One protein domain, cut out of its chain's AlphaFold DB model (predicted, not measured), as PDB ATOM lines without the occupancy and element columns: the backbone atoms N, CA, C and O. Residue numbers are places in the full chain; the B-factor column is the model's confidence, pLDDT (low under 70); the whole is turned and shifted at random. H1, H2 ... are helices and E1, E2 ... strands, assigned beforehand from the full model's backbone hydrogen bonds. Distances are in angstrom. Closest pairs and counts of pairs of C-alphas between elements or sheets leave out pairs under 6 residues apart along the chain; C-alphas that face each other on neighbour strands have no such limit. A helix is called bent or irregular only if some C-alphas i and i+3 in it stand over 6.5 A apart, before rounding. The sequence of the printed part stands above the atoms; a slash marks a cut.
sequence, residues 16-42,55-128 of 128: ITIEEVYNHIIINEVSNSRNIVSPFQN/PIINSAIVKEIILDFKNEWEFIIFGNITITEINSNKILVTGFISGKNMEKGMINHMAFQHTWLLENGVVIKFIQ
ATOM      1  N   ILE A  16     -79.661 -19.072  21.474       90.69
ATOM      2  CA  ILE A  16     -78.266 -19.530  21.559       90.69
ATOM      3  C   ILE A  16     -77.380 -18.523  20.824       90.69
ATOM      4  O   ILE A  16     -77.899 -17.643  20.135       90.69
ATOM      5  N   THR A  17     -76.058 -18.635  20.911       91.56
ATOM      6  CA  THR A  17     -75.156 -17.772  20.127       91.56
ATOM      7  C   THR A  17     -74.493 -18.546  18.993       91.56
ATOM      8  O   THR A  17     -74.278 -19.753  19.094       91.56
ATOM      9  N   ILE A  18     -74.143 -17.866  17.895       91.81
ATOM     10  CA  ILE A  18     -73.367 -18.502  16.809       91.81
ATOM     11  C   ILE A  18     -72.050 -19.064  17.357       91.81
ATOM     12  O   ILE A  18     -71.639 -20.159  16.984       91.81
ATOM     13  N   GLU A  19     -71.416 -18.347  18.281       90.69
ATOM     14  CA  GLU A  19     -70.213 -18.812  18.965       90.69
ATOM     15  C   GLU A  19     -70.447 -20.134  19.706       90.69
ATOM     16  O   GLU A  19     -69.678 -21.077  19.531       90.69
ATOM     17  N   GLU A  20     -71.531 -20.239  20.476       89.38
ATOM     18  CA  GLU A  20     -71.897 -21.460  21.193       89.38
ATOM     19  C   GLU A  20     -72.118 -22.637  20.233       89.38
ATOM     20  O   GLU A  20     -71.706 -23.765  20.529       89.38
ATOM     21  N   VAL A  21     -72.702 -22.379  19.057       92.25
ATOM     22  CA  VAL A  21     -72.897 -23.414  18.036       92.25
ATOM     23  C   VAL A  21     -71.565 -24.031  17.605       92.25
ATOM     24  O   VAL A  21     -71.447 -25.257  17.577       92.25
ATOM     25  N   TYR A  22     -70.557 -23.209  17.310       92.25
ATOM     26  CA  TYR A  22     -69.254 -23.704  16.862       92.25
ATOM     27  C   TYR A  22     -68.380 -24.228  18.001       92.25
ATOM     28  O   TYR A  22     -67.802 -25.305  17.873       92.25
ATOM     29  N   ASN A  23     -68.279 -23.493  19.106       87.50
ATOM     30  CA  ASN A  23     -67.346 -23.810  20.186       87.50
ATOM     31  C   ASN A  23     -67.827 -24.964  21.071       87.50
ATOM     32  O   ASN A  23     -67.003 -25.623  21.702       87.50
ATOM     33  N   HIS A  24     -69.136 -25.234  21.115       86.69
ATOM     34  CA  HIS A  24     -69.695 -26.249  22.007       86.69
ATOM     35  C   HIS A  24     -70.627 -27.225  21.294       86.69
ATOM     36  O   HIS A  24     -70.384 -28.431  21.330       86.69
ATOM     37  N   ILE A  25     -71.699 -26.740  20.661       90.75
ATOM     38  CA  ILE A  25     -72.809 -27.613  20.248       90.75
ATOM     39  C   ILE A  25     -72.367 -28.593  19.159       90.75
ATOM     40  O   ILE A  25     -72.517 -29.798  19.346       90.75
ATOM     41  N   ILE A  26     -71.784 -28.110  18.054       92.94
ATOM     42  CA  ILE A  26     -71.340 -28.981  16.955       92.94
ATOM     43  C   ILE A  26     -70.282 -29.971  17.451       92.94
ATOM     44  O   ILE A  26     -70.401 -31.167  17.198       92.94
ATOM     45  N   ILE A  27     -69.271 -29.493  18.183       90.19
ATOM     46  CA  ILE A  27     -68.172 -30.334  18.682       90.19
ATOM     47  C   ILE A  27     -68.724 -31.478  19.540       90.19
ATOM     48  O   ILE A  27     -68.432 -32.649  19.281       90.19
ATOM     49  N   ASN A  28     -69.573 -31.151  20.517       88.12
ATOM     50  CA  ASN A  28     -70.166 -32.138  21.415       88.12
ATOM     51  C   ASN A  28     -71.062 -33.122  20.660       88.12
ATOM     52  O   ASN A  28     -70.947 -34.329  20.849       88.12
ATOM     53  N   GLU A  29     -71.937 -32.631  19.785       90.19
ATOM     54  CA  GLU A  29     -72.877 -33.469  19.042       90.19
ATOM     55  C   GLU A  29     -72.179 -34.444  18.086       90.19
ATOM     56  O   GLU A  29     -72.591 -35.604  17.979       90.19
ATOM     57  N   VAL A  30     -71.104 -34.006  17.424       89.94
ATOM     58  CA  VAL A  30     -70.290 -34.863  16.555       89.94
ATOM     59  C   VAL A  30     -69.576 -35.926  17.390       89.94
ATOM     60  O   VAL A  30     -69.767 -37.117  17.141       89.94
ATOM     61  N   SER A  31     -68.820 -35.539  18.424       84.06
ATOM     62  CA  SER A  31     -68.059 -36.490  19.250       84.06
ATOM     63  C   SER A  31     -68.949 -37.486  20.007       84.06
ATOM     64  O   SER A  31     -68.662 -38.689  20.026       84.06
ATOM     65  N   ASN A  32     -70.077 -37.026  20.563       80.69
ATOM     66  CA  ASN A  32     -71.031 -37.877  21.280       80.69
ATOM     67  C   ASN A  32     -71.699 -38.900  20.356       80.69
ATOM     68  O   ASN A  32     -71.950 -40.030  20.771       80.69
ATOM     69  N   SER A  33     -71.937 -38.552  19.087       79.75
ATOM     70  CA  SER A  33     -72.570 -39.462  18.120       79.75
ATOM     71  C   SER A  33     -71.765 -40.736  17.830       79.75
ATOM     72  O   SER A  33     -72.290 -41.675  17.221       79.75
ATOM     73  N   ARG A  34     -70.495 -40.778  18.249       74.81
ATOM     74  CA  ARG A  34     -69.572 -41.897  18.023       74.81
ATOM     75  C   ARG A  34     -68.932 -42.433  19.308       74.81
ATOM     76  O   ARG A  34     -68.087 -43.315  19.218       74.81
ATOM     77  N   ASN A  35     -69.338 -41.946  20.489       72.69
ATOM     78  CA  ASN A  35     -68.691 -42.246  21.779       72.69
ATOM     79  C   ASN A  35     -67.170 -42.009  21.761       72.69
ATOM     80  O   ASN A  35     -66.410 -42.701  22.442       72.69
ATOM     81  N   ILE A  36     -66.712 -41.053  20.953       68.12
ATOM     82  CA  ILE A  36     -65.295 -40.730  20.850       68.12
ATOM     83  C   ILE A  36     -64.994 -39.709  21.933       68.12
ATOM     84  O   ILE A  36     -65.536 -38.604  21.929       68.12
ATOM     85  N   VAL A  37     -64.095 -40.067  22.851       62.16
ATOM     86  CA  VAL A  37     -63.431 -39.069  23.689       62.16
ATOM     87  C   VAL A  37     -62.576 -38.249  22.736       62.16
ATOM     88  O   VAL A  37     -61.554 -38.742  22.255       62.16
ATOM     89  N   SER A  38     -63.036 -37.042  22.392       54.72
ATOM     90  CA  SER A  38     -62.256 -36.135  21.550       54.72
ATOM     91  C   SER A  38     -60.843 -36.045  22.138       54.72
ATOM     92  O   SER A  38     -60.709 -35.747  23.330       54.72
ATOM     93  N   PRO A  39     -59.778 -36.319  21.357       53.81
ATOM     94  CA  PRO A  39     -58.407 -36.271  21.872       53.81
ATOM     95  C   PRO A  39     -57.999 -34.856  22.307       53.81
ATOM     96  O   PRO A  39     -56.957 -34.664  22.927       53.81
ATOM     97  N   PHE A  40     -58.834 -33.865  22.009       53.94
ATOM     98  CA  PHE A  40     -58.666 -32.488  22.404       53.94
ATOM     99  C   PHE A  40     -59.572 -32.233  23.608       53.94
ATOM    100  O   PHE A  40     -60.769 -31.968  23.482       53.94
ATOM    101  N   GLN A  41     -58.990 -32.389  24.797       46.22
ATOM    102  CA  GLN A  41     -59.631 -32.001  26.045       46.22
ATOM    103  C   GLN A  41     -59.906 -30.499  26.027       46.22
ATOM    104  O   GLN A  41     -59.002 -29.736  25.701       46.22
ATOM    105  N   ASN A  42     -61.141 -30.135  26.394       44.38
ATOM    106  CA  ASN A  42     -61.588 -28.820  26.848       44.38
ATOM    107  C   ASN A  42     -60.727 -27.675  26.319       44.38
ATOM    108  O   ASN A  42     -59.740 -27.293  26.956       44.38
ATOM    109  N   PRO A  55     -76.686 -13.435  19.002       90.75
ATOM    110  CA  PRO A  55     -77.779 -14.304  19.405       90.75
ATOM    111  C   PRO A  55     -78.605 -14.734  18.191       90.75
ATOM    112  O   PRO A  55     -78.941 -13.929  17.321       90.75
ATOM    113  N   ILE A  56     -78.975 -16.007  18.165       91.25
ATOM    114  CA  ILE A  56     -79.842 -16.613  17.160       91.25
ATOM    115  C   ILE A  56     -80.891 -17.493  17.837       91.25
ATOM    116  O   ILE A  56     -80.688 -18.034  18.925       91.25
ATOM    117  N   ILE A  57     -82.025 -17.668  17.174       90.00
ATOM    118  CA  ILE A  57     -83.053 -18.611  17.610       90.00
ATOM    119  C   ILE A  57     -82.600 -20.027  17.247       90.00
ATOM    120  O   ILE A  57     -82.247 -20.291  16.095       90.00
ATOM    121  N   ASN A  58     -82.652 -20.947  18.215       88.56
ATOM    122  CA  ASN A  58     -82.386 -22.373  18.018       88.56
ATOM    123  C   ASN A  58     -83.500 -23.031  17.181       88.56
ATOM    124  O   ASN A  58     -84.408 -23.691  17.692       88.56
ATOM    125  N   SER A  59     -83.453 -22.787  15.875       89.62
ATOM    126  CA  SER A  59     -84.459 -23.207  14.907       89.62
ATOM    127  C   SER A  59     -84.188 -24.609  14.352       89.62
ATOM    128  O   SER A  59     -83.144 -25.219  14.590       89.62
ATOM    129  N   ALA A  60     -85.130 -25.132  13.562       90.81
ATOM    130  CA  ALA A  60     -84.931 -26.377  12.816       90.81
ATOM    131  C   ALA A  60     -83.694 -26.320  11.898       90.81
ATOM    132  O   ALA A  60     -82.955 -27.295  11.828       90.81
ATOM    133  N   ILE A  61     -83.413 -25.163  11.291       91.50
ATOM    134  CA  ILE A  61     -82.253 -24.972  10.408       91.50
ATOM    135  C   ILE A  61     -80.939 -25.121  11.181       91.50
ATOM    136  O   ILE A  61     -80.015 -25.762  10.696       91.50
ATOM    137  N   VAL A  62     -80.853 -24.614  12.417       92.56
ATOM    138  CA  VAL A  62     -79.667 -24.839  13.265       92.56
ATOM    139  C   VAL A  62     -79.450 -26.334  13.514       92.56
ATOM    140  O   VAL A  62     -78.323 -26.822  13.445       92.56
ATOM    141  N   LYS A  63     -80.530 -27.084  13.762       92.62
ATOM    142  CA  LYS A  63     -80.465 -28.537  13.970       92.62
ATOM    143  C   LYS A  63     -80.030 -29.287  12.710       92.62
ATOM    144  O   LYS A  63     -79.285 -30.254  12.831       92.62
ATOM    145  N   GLU A  64     -80.466 -28.846  11.532       94.50
ATOM    146  CA  GLU A  64     -80.028 -29.391  10.239       94.50
ATOM    147  C   GLU A  64     -78.528 -29.162  10.020       94.50
ATOM    148  O   GLU A  64     -77.813 -30.122   9.750       94.50
ATOM    149  N   ILE A  65     -78.025 -27.948  10.273       94.56
ATOM    150  CA  ILE A  65     -76.585 -27.640  10.196       94.56
ATOM    151  C   ILE A  65     -75.783 -28.586  11.099       94.56
ATOM    152  O   ILE A  65     -74.801 -29.185  10.672       94.56
ATOM    153  N   ILE A  66     -76.208 -28.755  12.355       94.19
ATOM    154  CA  ILE A  66     -75.545 -29.666  13.301       94.19
ATOM    155  C   ILE A  66     -75.562 -31.108  12.771       94.19
ATOM    156  O   ILE A  66     -74.564 -31.822  12.892       94.19
ATOM    157  N   LEU A  67     -76.678 -31.549  12.189       94.25
ATOM    158  CA  LEU A  67     -76.808 -32.885  11.616       94.25
ATOM    159  C   LEU A  67     -75.854 -33.103  10.433       94.25
ATOM    160  O   LEU A  67     -75.252 -34.174  10.354       94.25
ATOM    161  N   ASP A  68     -75.668 -32.104   9.572       93.81
ATOM    162  CA  ASP A  68     -74.725 -32.172   8.452       93.81
ATOM    163  C   ASP A  68     -73.296 -32.420   8.960       93.81
ATOM    164  O   ASP A  68     -72.651 -33.393   8.556       93.81
ATOM    165  N   PHE A  69     -72.842 -31.663   9.967       93.69
ATOM    166  CA  PHE A  69     -71.533 -31.903  10.591       93.69
ATOM    167  C   PHE A  69     -71.409 -33.307  11.204       93.69
ATOM    168  O   PHE A  69     -70.366 -33.947  11.055       93.69
ATOM    169  N   LYS A  70     -72.459 -33.824  11.859       92.56
ATOM    170  CA  LYS A  70     -72.475 -35.192  12.429       92.56
ATOM    171  C   LYS A  70     -72.358 -36.285  11.371       92.56
ATOM    172  O   LYS A  70     -71.862 -37.375  11.664       92.56
ATOM    173  N   ASN A  71     -72.859 -36.029  10.169       92.38
ATOM    174  CA  ASN A  71     -72.820 -36.993   9.077       92.38
ATOM    175  C   ASN A  71     -71.470 -36.974   8.350       92.38
ATOM    176  O   ASN A  71     -71.016 -38.017   7.882       92.38
ATOM    177  N   GLU A  72     -70.810 -35.818   8.292       91.69
ATOM    178  CA  GLU A  72     -69.537 -35.647   7.588       91.69
ATOM    179  C   GLU A  72     -68.298 -35.979   8.434       91.69
ATOM    180  O   GLU A  72     -67.272 -36.410   7.891       91.69
ATOM    181  N   TRP A  73     -68.363 -35.788   9.753       91.94
ATOM    182  CA  TRP A  73     -67.195 -35.840  10.632       91.94
ATOM    183  C   TRP A  73     -67.309 -36.924  11.702       91.94
ATOM    184  O   TRP A  73     -68.355 -37.144  12.302       91.94
ATOM    185  N   GLU A  74     -66.190 -37.594  11.971       90.31
ATOM    186  CA  GLU A  74     -66.045 -38.525  13.092       90.31
ATOM    187  C   GLU A  74     -65.754 -37.764  14.398       90.31
ATOM    188  O   GLU A  74     -66.301 -38.073  15.453       90.31
ATOM    189  N   PHE A  75     -64.922 -36.726  14.309       89.62
ATOM    190  CA  PHE A  75     -64.752 -35.679  15.313       89.62
ATOM    191  C   PHE A  75     -64.338 -34.385  14.606       89.62
ATOM    192  O   PHE A  75     -63.709 -34.435  13.542       89.62
ATOM    193  N   ILE A  76     -64.662 -33.239  15.202       90.81
ATOM    194  CA  ILE A  76     -64.352 -31.922  14.644       90.81
ATOM    195  C   ILE A  76     -64.075 -30.912  15.748       90.81
ATOM    196  O   ILE A  76     -64.674 -30.970  16.819       90.81
ATOM    197  N   ILE A  77     -63.170 -29.982  15.460       90.56
ATOM    198  CA  ILE A  77     -62.846 -28.821  16.277       90.56
ATOM    199  C   ILE A  77     -62.681 -27.622  15.370       90.56
ATOM    200  O   ILE A  77     -62.083 -27.726  14.296       90.56
ATOM    201  N   PHE A  78     -63.135 -26.479  15.860       90.75
ATOM    202  CA  PHE A  78     -62.927 -25.191  15.231       90.75
ATOM    203  C   PHE A  78     -61.876 -24.400  16.016       90.75
ATOM    204  O   PHE A  78     -61.893 -24.371  17.244       90.75
ATOM    205  N   GLY A  79     -60.938 -23.781  15.308       86.12
ATOM    206  CA  GLY A  79     -59.869 -22.965  15.873       86.12
ATOM    207  C   GLY A  79     -59.782 -21.608  15.185       86.12
ATOM    208  O   GLY A  79     -60.102 -21.486  14.002       86.12
ATOM    209  N   ASN A  80     -59.320 -20.596  15.924       88.19
ATOM    210  CA  ASN A  80     -59.192 -19.203  15.468       88.19
ATOM    211  C   ASN A  80     -60.472 -18.674  14.804       88.19
ATOM    212  O   ASN A  80     -60.423 -18.087  13.720       88.19
ATOM    213  N   ILE A  81     -61.620 -18.937  15.429       89.38
ATOM    214  CA  ILE A  81     -62.908 -18.532  14.880       89.38
ATOM    215  C   ILE A  81     -63.014 -17.010  14.906       89.38
ATOM    216  O   ILE A  81     -62.764 -16.380  15.927       89.38
ATOM    217  N   THR A  82     -63.408 -16.431  13.778       90.94
ATOM    218  CA  THR A  82     -63.786 -15.022  13.655       90.94
ATOM    219  C   THR A  82     -65.229 -14.951  13.179       90.94
ATOM    220  O   THR A  82     -65.564 -15.552  12.154       90.94
ATOM    221  N   ILE A  83     -66.070 -14.223  13.917       92.06
ATOM    222  CA  ILE A  83     -67.488 -14.007  13.612       92.06
ATOM    223  C   ILE A  83     -67.670 -12.533  13.254       92.06
ATOM    224  O   ILE A  83     -67.413 -11.657  14.073       92.06
ATOM    225  N   THR A  84     -68.129 -12.262  12.036       91.50
ATOM    226  CA  THR A  84     -68.294 -10.900  11.520       91.50
ATOM    227  C   THR A  84     -69.701 -10.714  10.974       91.50
ATOM    228  O   THR A  84     -70.112 -11.412  10.045       91.50
ATOM    229  N   GLU A  85     -70.432  -9.731  11.489       90.75
ATOM    230  CA  GLU A  85     -71.655  -9.245  10.853       90.75
ATOM    231  C   GLU A  85     -71.278  -8.440   9.596       90.75
ATOM    232  O   GLU A  85     -70.697  -7.361   9.684       90.75
ATOM    233  N   ILE A  86     -71.547  -8.986   8.404       89.19
ATOM    234  CA  ILE A  86     -71.268  -8.290   7.134       89.19
ATOM    235  C   ILE A  86     -72.308  -7.185   6.912       89.19
ATOM    236  O   ILE A  86     -71.997  -6.107   6.408       89.19
ATOM    237  N   ASN A  87     -73.562  -7.487   7.236       87.75
ATOM    238  CA  ASN A  87     -74.697  -6.573   7.229       87.75
ATOM    239  C   ASN A  87     -75.786  -7.127   8.168       87.75
ATOM    240  O   ASN A  87     -75.654  -8.238   8.683       87.75
ATOM    241  N   SER A  88     -76.898  -6.400   8.298       82.31
ATOM    242  CA  SER A  88     -77.981  -6.689   9.251       82.31
ATOM    243  C   SER A  88     -78.631  -8.075   9.148       82.31
ATOM    244  O   SER A  88     -79.441  -8.427   9.998       82.31
ATOM    245  N   ASN A  89     -78.371  -8.837   8.082       91.75
ATOM    246  CA  ASN A  89     -78.933 -10.170   7.895       91.75
ATOM    247  C   ASN A  89     -77.893 -11.248   7.579       91.75
ATOM    248  O   ASN A  89     -78.281 -12.390   7.361       91.75
ATOM    249  N   LYS A  90     -76.596 -10.933   7.535       94.56
ATOM    250  CA  LYS A  90     -75.568 -11.867   7.069       94.56
ATOM    251  C   LYS A  90     -74.379 -11.895   8.012       94.56
ATOM    252  O   LYS A  90     -73.655 -10.909   8.141       94.56
ATOM    253  N   ILE A  91     -74.124 -13.069   8.575       94.75
ATOM    254  CA  ILE A  91     -72.964 -13.330   9.424       94.75
ATOM    255  C   ILE A  91     -71.971 -14.200   8.668       94.75
ATOM    256  O   ILE A  91     -72.338 -15.211   8.068       94.75
ATOM    257  N   LEU A  92     -70.707 -13.805   8.708       95.56
ATOM    258  CA  LEU A  92     -69.577 -14.579   8.230       95.56
ATOM    259  C   LEU A  92     -68.864 -15.211   9.415       95.56
ATOM    260  O   LEU A  92     -68.497 -14.514  10.354       95.56
ATOM    261  N   VAL A  93     -68.627 -16.513   9.338       95.12
ATOM    262  CA  VAL A  93     -67.815 -17.244  10.307       95.12
ATOM    263  C   VAL A  93     -66.640 -17.859   9.568       95.12
ATOM    264  O   VAL A  93     -66.827 -18.597   8.605       95.12
ATOM    265  N   THR A  94     -65.426 -17.548   9.999       95.19
ATOM    266  CA  THR A  94     -64.189 -18.075   9.406       95.19
ATOM    267  C   THR A  94     -63.290 -18.652  10.481       95.19
ATOM    268  O   THR A  94     -63.440 -18.317  11.653       95.19
ATOM    269  N   GLY A  95     -62.359 -19.515  10.092       92.31
ATOM    270  CA  GLY A  95     -61.369 -20.083  11.001       92.31
ATOM    271  C   GLY A  95     -60.710 -21.314  10.397       92.31
ATOM    272  O   GLY A  95     -60.650 -21.467   9.176       92.31
ATOM    273  N   PHE A  96     -60.252 -22.217  11.259       90.94
ATOM    274  CA  PHE A  96     -59.684 -23.506  10.876       90.94
ATOM    275  C   PHE A  96     -60.485 -24.656  11.475       90.94
ATOM    276  O   PHE A  96     -60.893 -24.599  12.630       90.94
ATOM    277  N   ILE A  97     -60.672 -25.714  10.696       91.81
ATOM    278  CA  ILE A  97     -61.204 -26.995  11.144       91.81
ATOM    279  C   ILE A  97     -60.045 -27.968  11.327       91.81
ATOM    280  O   ILE A  97     -59.215 -28.130  10.430       91.81
ATOM    281  N   SER A  98     -60.036 -28.658  12.465       90.88
ATOM    282  CA  SER A  98     -59.234 -29.853  12.714       90.88
ATOM    283  C   SER A  98     -60.166 -31.012  13.049       90.88
ATOM    284  O   SER A  98     -60.903 -30.956  14.031       90.88
ATOM    285  N   GLY A  99     -60.157 -32.066  12.241       90.69
ATOM    286  CA  GLY A  99     -61.073 -33.186  12.439       90.69
ATOM    287  C   GLY A  99     -60.772 -34.364  11.532       90.69
ATOM    288  O   GLY A  99     -59.973 -34.253  10.601       90.69
ATOM    289  N   LYS A 100     -61.439 -35.490  11.770       91.06
ATOM    290  CA  LYS A 100     -61.391 -36.655  10.883       91.06
ATOM    291  C   LYS A 100     -62.689 -36.738  10.093       91.06
ATOM    292  O   LYS A 100     -63.759 -36.909  10.671       91.06
ATOM    293  N   ASN A 101     -62.586 -36.595   8.777       89.69
ATOM    294  CA  ASN A 101     -63.731 -36.715   7.878       89.69
ATOM    295  C   ASN A 101     -64.058 -38.200   7.645       89.69
ATOM    296  O   ASN A 101     -63.146 -39.013   7.470       89.69
ATOM    297  N   MET A 102     -65.350 -38.534   7.629       86.88
ATOM    298  CA  MET A 102     -65.853 -39.907   7.516       86.88
ATOM    299  C   MET A 102     -65.490 -40.569   6.180       86.88
ATOM    300  O   MET A 102     -65.167 -41.752   6.152       86.88
ATOM    301  N   GLU A 103     -65.513 -39.814   5.079       85.81
ATOM    302  CA  GLU A 103     -65.231 -40.328   3.734       85.81
ATOM    303  C   GLU A 103     -63.730 -40.566   3.528       85.81
ATOM    304  O   GLU A 103     -63.313 -41.609   3.028       85.81
ATOM    305  N   LYS A 104     -62.898 -39.601   3.939       82.19
ATOM    306  CA  LYS A 104     -61.445 -39.658   3.714       82.19
ATOM    307  C   LYS A 104     -60.708 -40.502   4.751       82.19
ATOM    308  O   LYS A 104     -59.578 -40.910   4.500       82.19
ATOM    309  N   GLY A 105     -61.286 -40.696   5.938       83.38
ATOM    310  CA  GLY A 105     -60.692 -41.461   7.040       83.38
ATOM    311  C   GLY A 105     -59.405 -40.869   7.633       83.38
ATOM    312  O   GLY A 105     -58.813 -41.472   8.527       83.38
ATOM    313  N   MET A 106     -58.965 -39.698   7.168       83.19
ATOM    314  CA  MET A 106     -57.753 -39.012   7.620       83.19
ATOM    315  C   MET A 106     -58.094 -37.759   8.421       83.19
ATOM    316  O   MET A 106     -59.111 -37.102   8.176       83.19
ATOM    317  N   ILE A 107     -57.209 -37.421   9.361       86.75
ATOM    318  CA  ILE A 107     -57.259 -36.142  10.067       86.75
ATOM    319  C   ILE A 107     -56.855 -35.047   9.082       86.75
ATOM    320  O   ILE A 107     -55.781 -35.108   8.488       86.75
ATOM    321  N   ASN A 108     -57.723 -34.056   8.919       84.69
ATOM    322  CA  ASN A 108     -57.501 -32.901   8.067       84.69
ATOM    323  C   ASN A 108     -57.423 -31.634   8.915       84.69
ATOM    324  O   ASN A 108     -58.131 -31.489   9.916       84.69
ATOM    325  N   HIS A 109     -56.581 -30.709   8.470       90.25
ATOM    326  CA  HIS A 109     -56.504 -29.349   8.978       90.25
ATOM    327  C   HIS A 109     -56.721 -28.410   7.798       90.25
ATOM    328  O   HIS A 109     -55.933 -28.422   6.852       90.25
ATOM    329  N   MET A 110     -57.808 -27.645   7.810       92.31
ATOM    330  CA  MET A 110     -58.153 -26.761   6.697       92.31
ATOM    331  C   MET A 110     -58.833 -25.486   7.170       92.31
ATOM    332  O   MET A 110     -59.494 -25.481   8.203       92.31
ATOM    333  N   ALA A 111     -58.666 -24.404   6.414       94.12
ATOM    334  CA  ALA A 111     -59.452 -23.196   6.624       94.12
ATOM    335  C   ALA A 111     -60.914 -23.444   6.225       94.12
ATOM    336  O   ALA A 111     -61.178 -24.220   5.306       94.12
ATOM    337  N   PHE A 112     -61.846 -22.765   6.890       94.69
ATOM    338  CA  PHE A 112     -63.265 -22.794   6.547       94.69
ATOM    339  C   PHE A 112     -63.846 -21.384   6.468       94.69
ATOM    340  O   PHE A 112     -63.337 -20.438   7.078       94.69
ATOM    341  N   GLN A 113     -64.950 -21.275   5.737       96.56
ATOM    342  CA  GLN A 113     -65.761 -20.074   5.662       96.56
ATOM    343  C   GLN A 113     -67.231 -20.474   5.583       96.56
ATOM    344  O   GLN A 113     -67.656 -21.071   4.606       96.56
ATOM    345  N   HIS A 114     -68.015 -20.087   6.580       96.56
ATOM    346  CA  HIS A 114     -69.452 -20.312   6.616       96.56
ATOM    347  C   HIS A 114     -70.197 -18.983   6.623       96.56
ATOM    348  O   HIS A 114     -69.787 -18.019   7.265       96.56
ATOM    349  N   THR A 115     -71.315 -18.924   5.915       96.25
ATOM    350  CA  THR A 115     -72.202 -17.764   5.897       96.25
ATOM    351  C   THR A 115     -73.571 -18.146   6.437       96.25
ATOM    352  O   THR A 115     -74.216 -19.054   5.919       96.25
ATOM    353  N   TRP A 116     -74.035 -17.387   7.423       96.06
ATOM    354  CA  TRP A 116     -75.354 -17.518   8.028       96.06
ATOM    355  C   TRP A 116     -76.222 -16.353   7.569       96.06
ATOM    356  O   TRP A 116     -75.829 -15.194   7.705       96.06
ATOM    357  N   LEU A 117     -77.392 -16.653   7.014       95.69
ATOM    358  CA  LEU A 117     -78.402 -15.659   6.668       95.69
ATOM    359  C   LEU A 117     -79.501 -15.683   7.732       95.69
ATOM    360  O   LEU A 117     -80.074 -16.741   8.003       95.69
ATOM    361  N   LEU A 118     -79.781 -14.524   8.313       94.25
ATOM    362  CA  LEU A 118     -80.698 -14.324   9.428       94.25
ATOM    363  C   LEU A 118     -81.899 -13.478   9.004       94.25
ATOM    364  O   LEU A 118     -81.753 -12.476   8.312       94.25
ATOM    365  N   GLU A 119     -83.080 -13.822   9.495       93.25
ATOM    366  CA  GLU A 119     -84.269 -12.980   9.427       93.25
ATOM    367  C   GLU A 119     -84.898 -12.928  10.820       93.25
ATOM    368  O   GLU A 119     -85.282 -13.955  11.374       93.25
ATOM    369  N   ASN A 120     -84.947 -11.737  11.428       88.81
ATOM    370  CA  ASN A 120     -85.437 -11.535  12.800       88.81
ATOM    371  C   ASN A 120     -84.768 -12.464  13.839       88.81
ATOM    372  O   ASN A 120     -85.430 -13.011  14.717       88.81
ATOM    373  N   GLY A 121     -83.453 -12.681  13.710       87.88
ATOM    374  CA  GLY A 121     -82.685 -13.579  14.582       87.88
ATOM    375  C   GLY A 121     -82.870 -15.075  14.291       87.88
ATOM    376  O   GLY A 121     -82.215 -15.901  14.922       87.88
ATOM    377  N   VAL A 122     -83.719 -15.454  13.330       92.06
ATOM    378  CA  VAL A 122     -83.874 -16.840  12.868       92.06
ATOM    379  C   VAL A 122     -82.918 -17.099  11.713       92.06
ATOM    380  O   VAL A 122     -82.900 -16.349  10.742       92.06
ATOM    381  N   VAL A 123     -82.156 -18.189  11.771       93.00
ATOM    382  CA  VAL A 123     -81.347 -18.641  10.630       93.00
ATOM    383  C   VAL A 123     -82.277 -19.160   9.542       93.00
ATOM    384  O   VAL A 123     -83.013 -20.111   9.788       93.00
ATOM    385  N   ILE A 124     -82.236 -18.549   8.358       93.50
ATOM    386  CA  ILE A 124     -83.033 -18.946   7.184       93.50
ATOM    387  C   ILE A 124     -82.197 -19.652   6.113       93.50
ATOM    388  O   ILE A 124     -82.746 -20.328   5.245       93.50
ATOM    389  N   LYS A 125     -80.867 -19.490   6.146       93.00
ATOM    390  CA  LYS A 125     -79.955 -20.155   5.211       93.00
ATOM    391  C   LYS A 125     -78.551 -20.282   5.794       93.00
ATOM    392  O   LYS A 125     -78.057 -19.355   6.430       93.00
ATOM    393  N   PHE A 126     -77.903 -21.397   5.485       94.06
ATOM    394  CA  PHE A 126     -76.500 -21.669   5.775       94.06
ATOM    395  C   PHE A 126     -75.763 -21.989   4.472       94.06
ATOM    396  O   PHE A 126     -76.308 -22.670   3.602       94.06
ATOM    397  N   ILE A 127     -74.568 -21.432   4.294       93.38
ATOM    398  CA  ILE A 127     -73.734 -21.633   3.103       93.38
ATOM    399  C   ILE A 127     -72.329 -21.987   3.584       93.38
ATOM    400  O   ILE A 127     -71.734 -21.199   4.325       93.38
ATOM    401  N   GLN A 128     -71.831 -23.145   3.150       85.69
ATOM    402  CA  GLN A 128     -70.501 -23.679   3.443       85.69
ATOM    403  C   GLN A 128     -69.630 -23.769   2.192       85.69
ATOM    404  O   GLN A 128     -70.215 -23.895   1.089       85.69
TER     405      GLN A 128
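This is residues 16 to 42 and 55 to 128 of the 128 residues of an uncharacterized protein of Xanthomarina gelatinilytica (UniProt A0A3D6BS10). A curled, twisted sheet of four strands, E2 to E5, of which E2, E3 and E4 bend, arches over two helices; H1 lies in its hollow along E2, and H2, steeply tilted to H1 at 47 degrees and touching it, reaches from E5 to the start of E2. The outer side of the arch is bare. The printed part has 101 residues with two named helices and five named strands in the order H1 E1 H2 E2 E3 E4 E5, a mixed class. The antiparallel sheet runs E2 E3 E4 E5. The whole is compact, with a radius of gyration of the C-alphas of 13.4 A and spans of 38 by 26 by 24 A.

Start at residues 16 to 17, which pair antiparallel with residues 55 to 56 of E1, residues 55 to 57; E1 pairs with no named strand. H1, residues 18 to 32, is on the sheet at a height over the sheet of 7.8 A. It lies over E2, residues 73 to 87, and runs along it at 11 degrees on the local plane; their closest C-alphas, Ser 31 and Phe 75, are 5.2 A apart. H1 is only just not over E3, residues 90 to 101, on which 2 of its C-alphas fall. With residues 25 to 30 alone H1 touches H2, residues 60 to 72, at a steep tilt of 47 degrees, the same way; the closest C-alphas, Val 30 and Lys 70, are 4.7 A apart. H2 is on the sheet too, but over none of its strands; its Ile 61 comes within 6.4 A of Val 123 of E5, residues 122 to 127, C-alpha to C-alpha. Next look at the meander, each strand the antiparallel neighbour of the one before: the hairpin E2 and E3 has N 79 and O 96 at 2.8 A, the hairpin E3 and E4, residues 107 to 119, has N 93 and O 114 at 2.8 A, and the hairpin E4 and E5 has N 117 and O 125 at 2.8 A. E2 and E5 are edge strands, and they are apart. In H2 every O i to N i+4 pair is within hydrogen-bond range, in H1 9 of 11.

Find C-alpha 18 at (-73.367, -18.502, 16.809); from there H1 runs 20.0 A, irregular where C-alphas 23 and 26 are 7.3 A apart. H2 covers 18.7 A. Find C-alpha 73 at (-67.195, -35.840, 10.632), where E2 begins its 30.4 A; it bends by 75 degrees at residue 80. E3, 27.5 A, bends by 80 degrees at residue 98, and E4, 35.6 A, by 65 degrees at residue 110. E5 ends with C-alpha 127 at (-73.734, -21.633, 3.103).

The C-alphas farthest apart, Met 106 and Asn 120, are 39.3 A apart. Residues 43 to 54 are not printed; C-alphas 42 and 55 across the cut are 23.0 A apart. The links printed whole are tight. Mean pLDDT of the printed part is 87.9, and residues 36 to 42 are under 70.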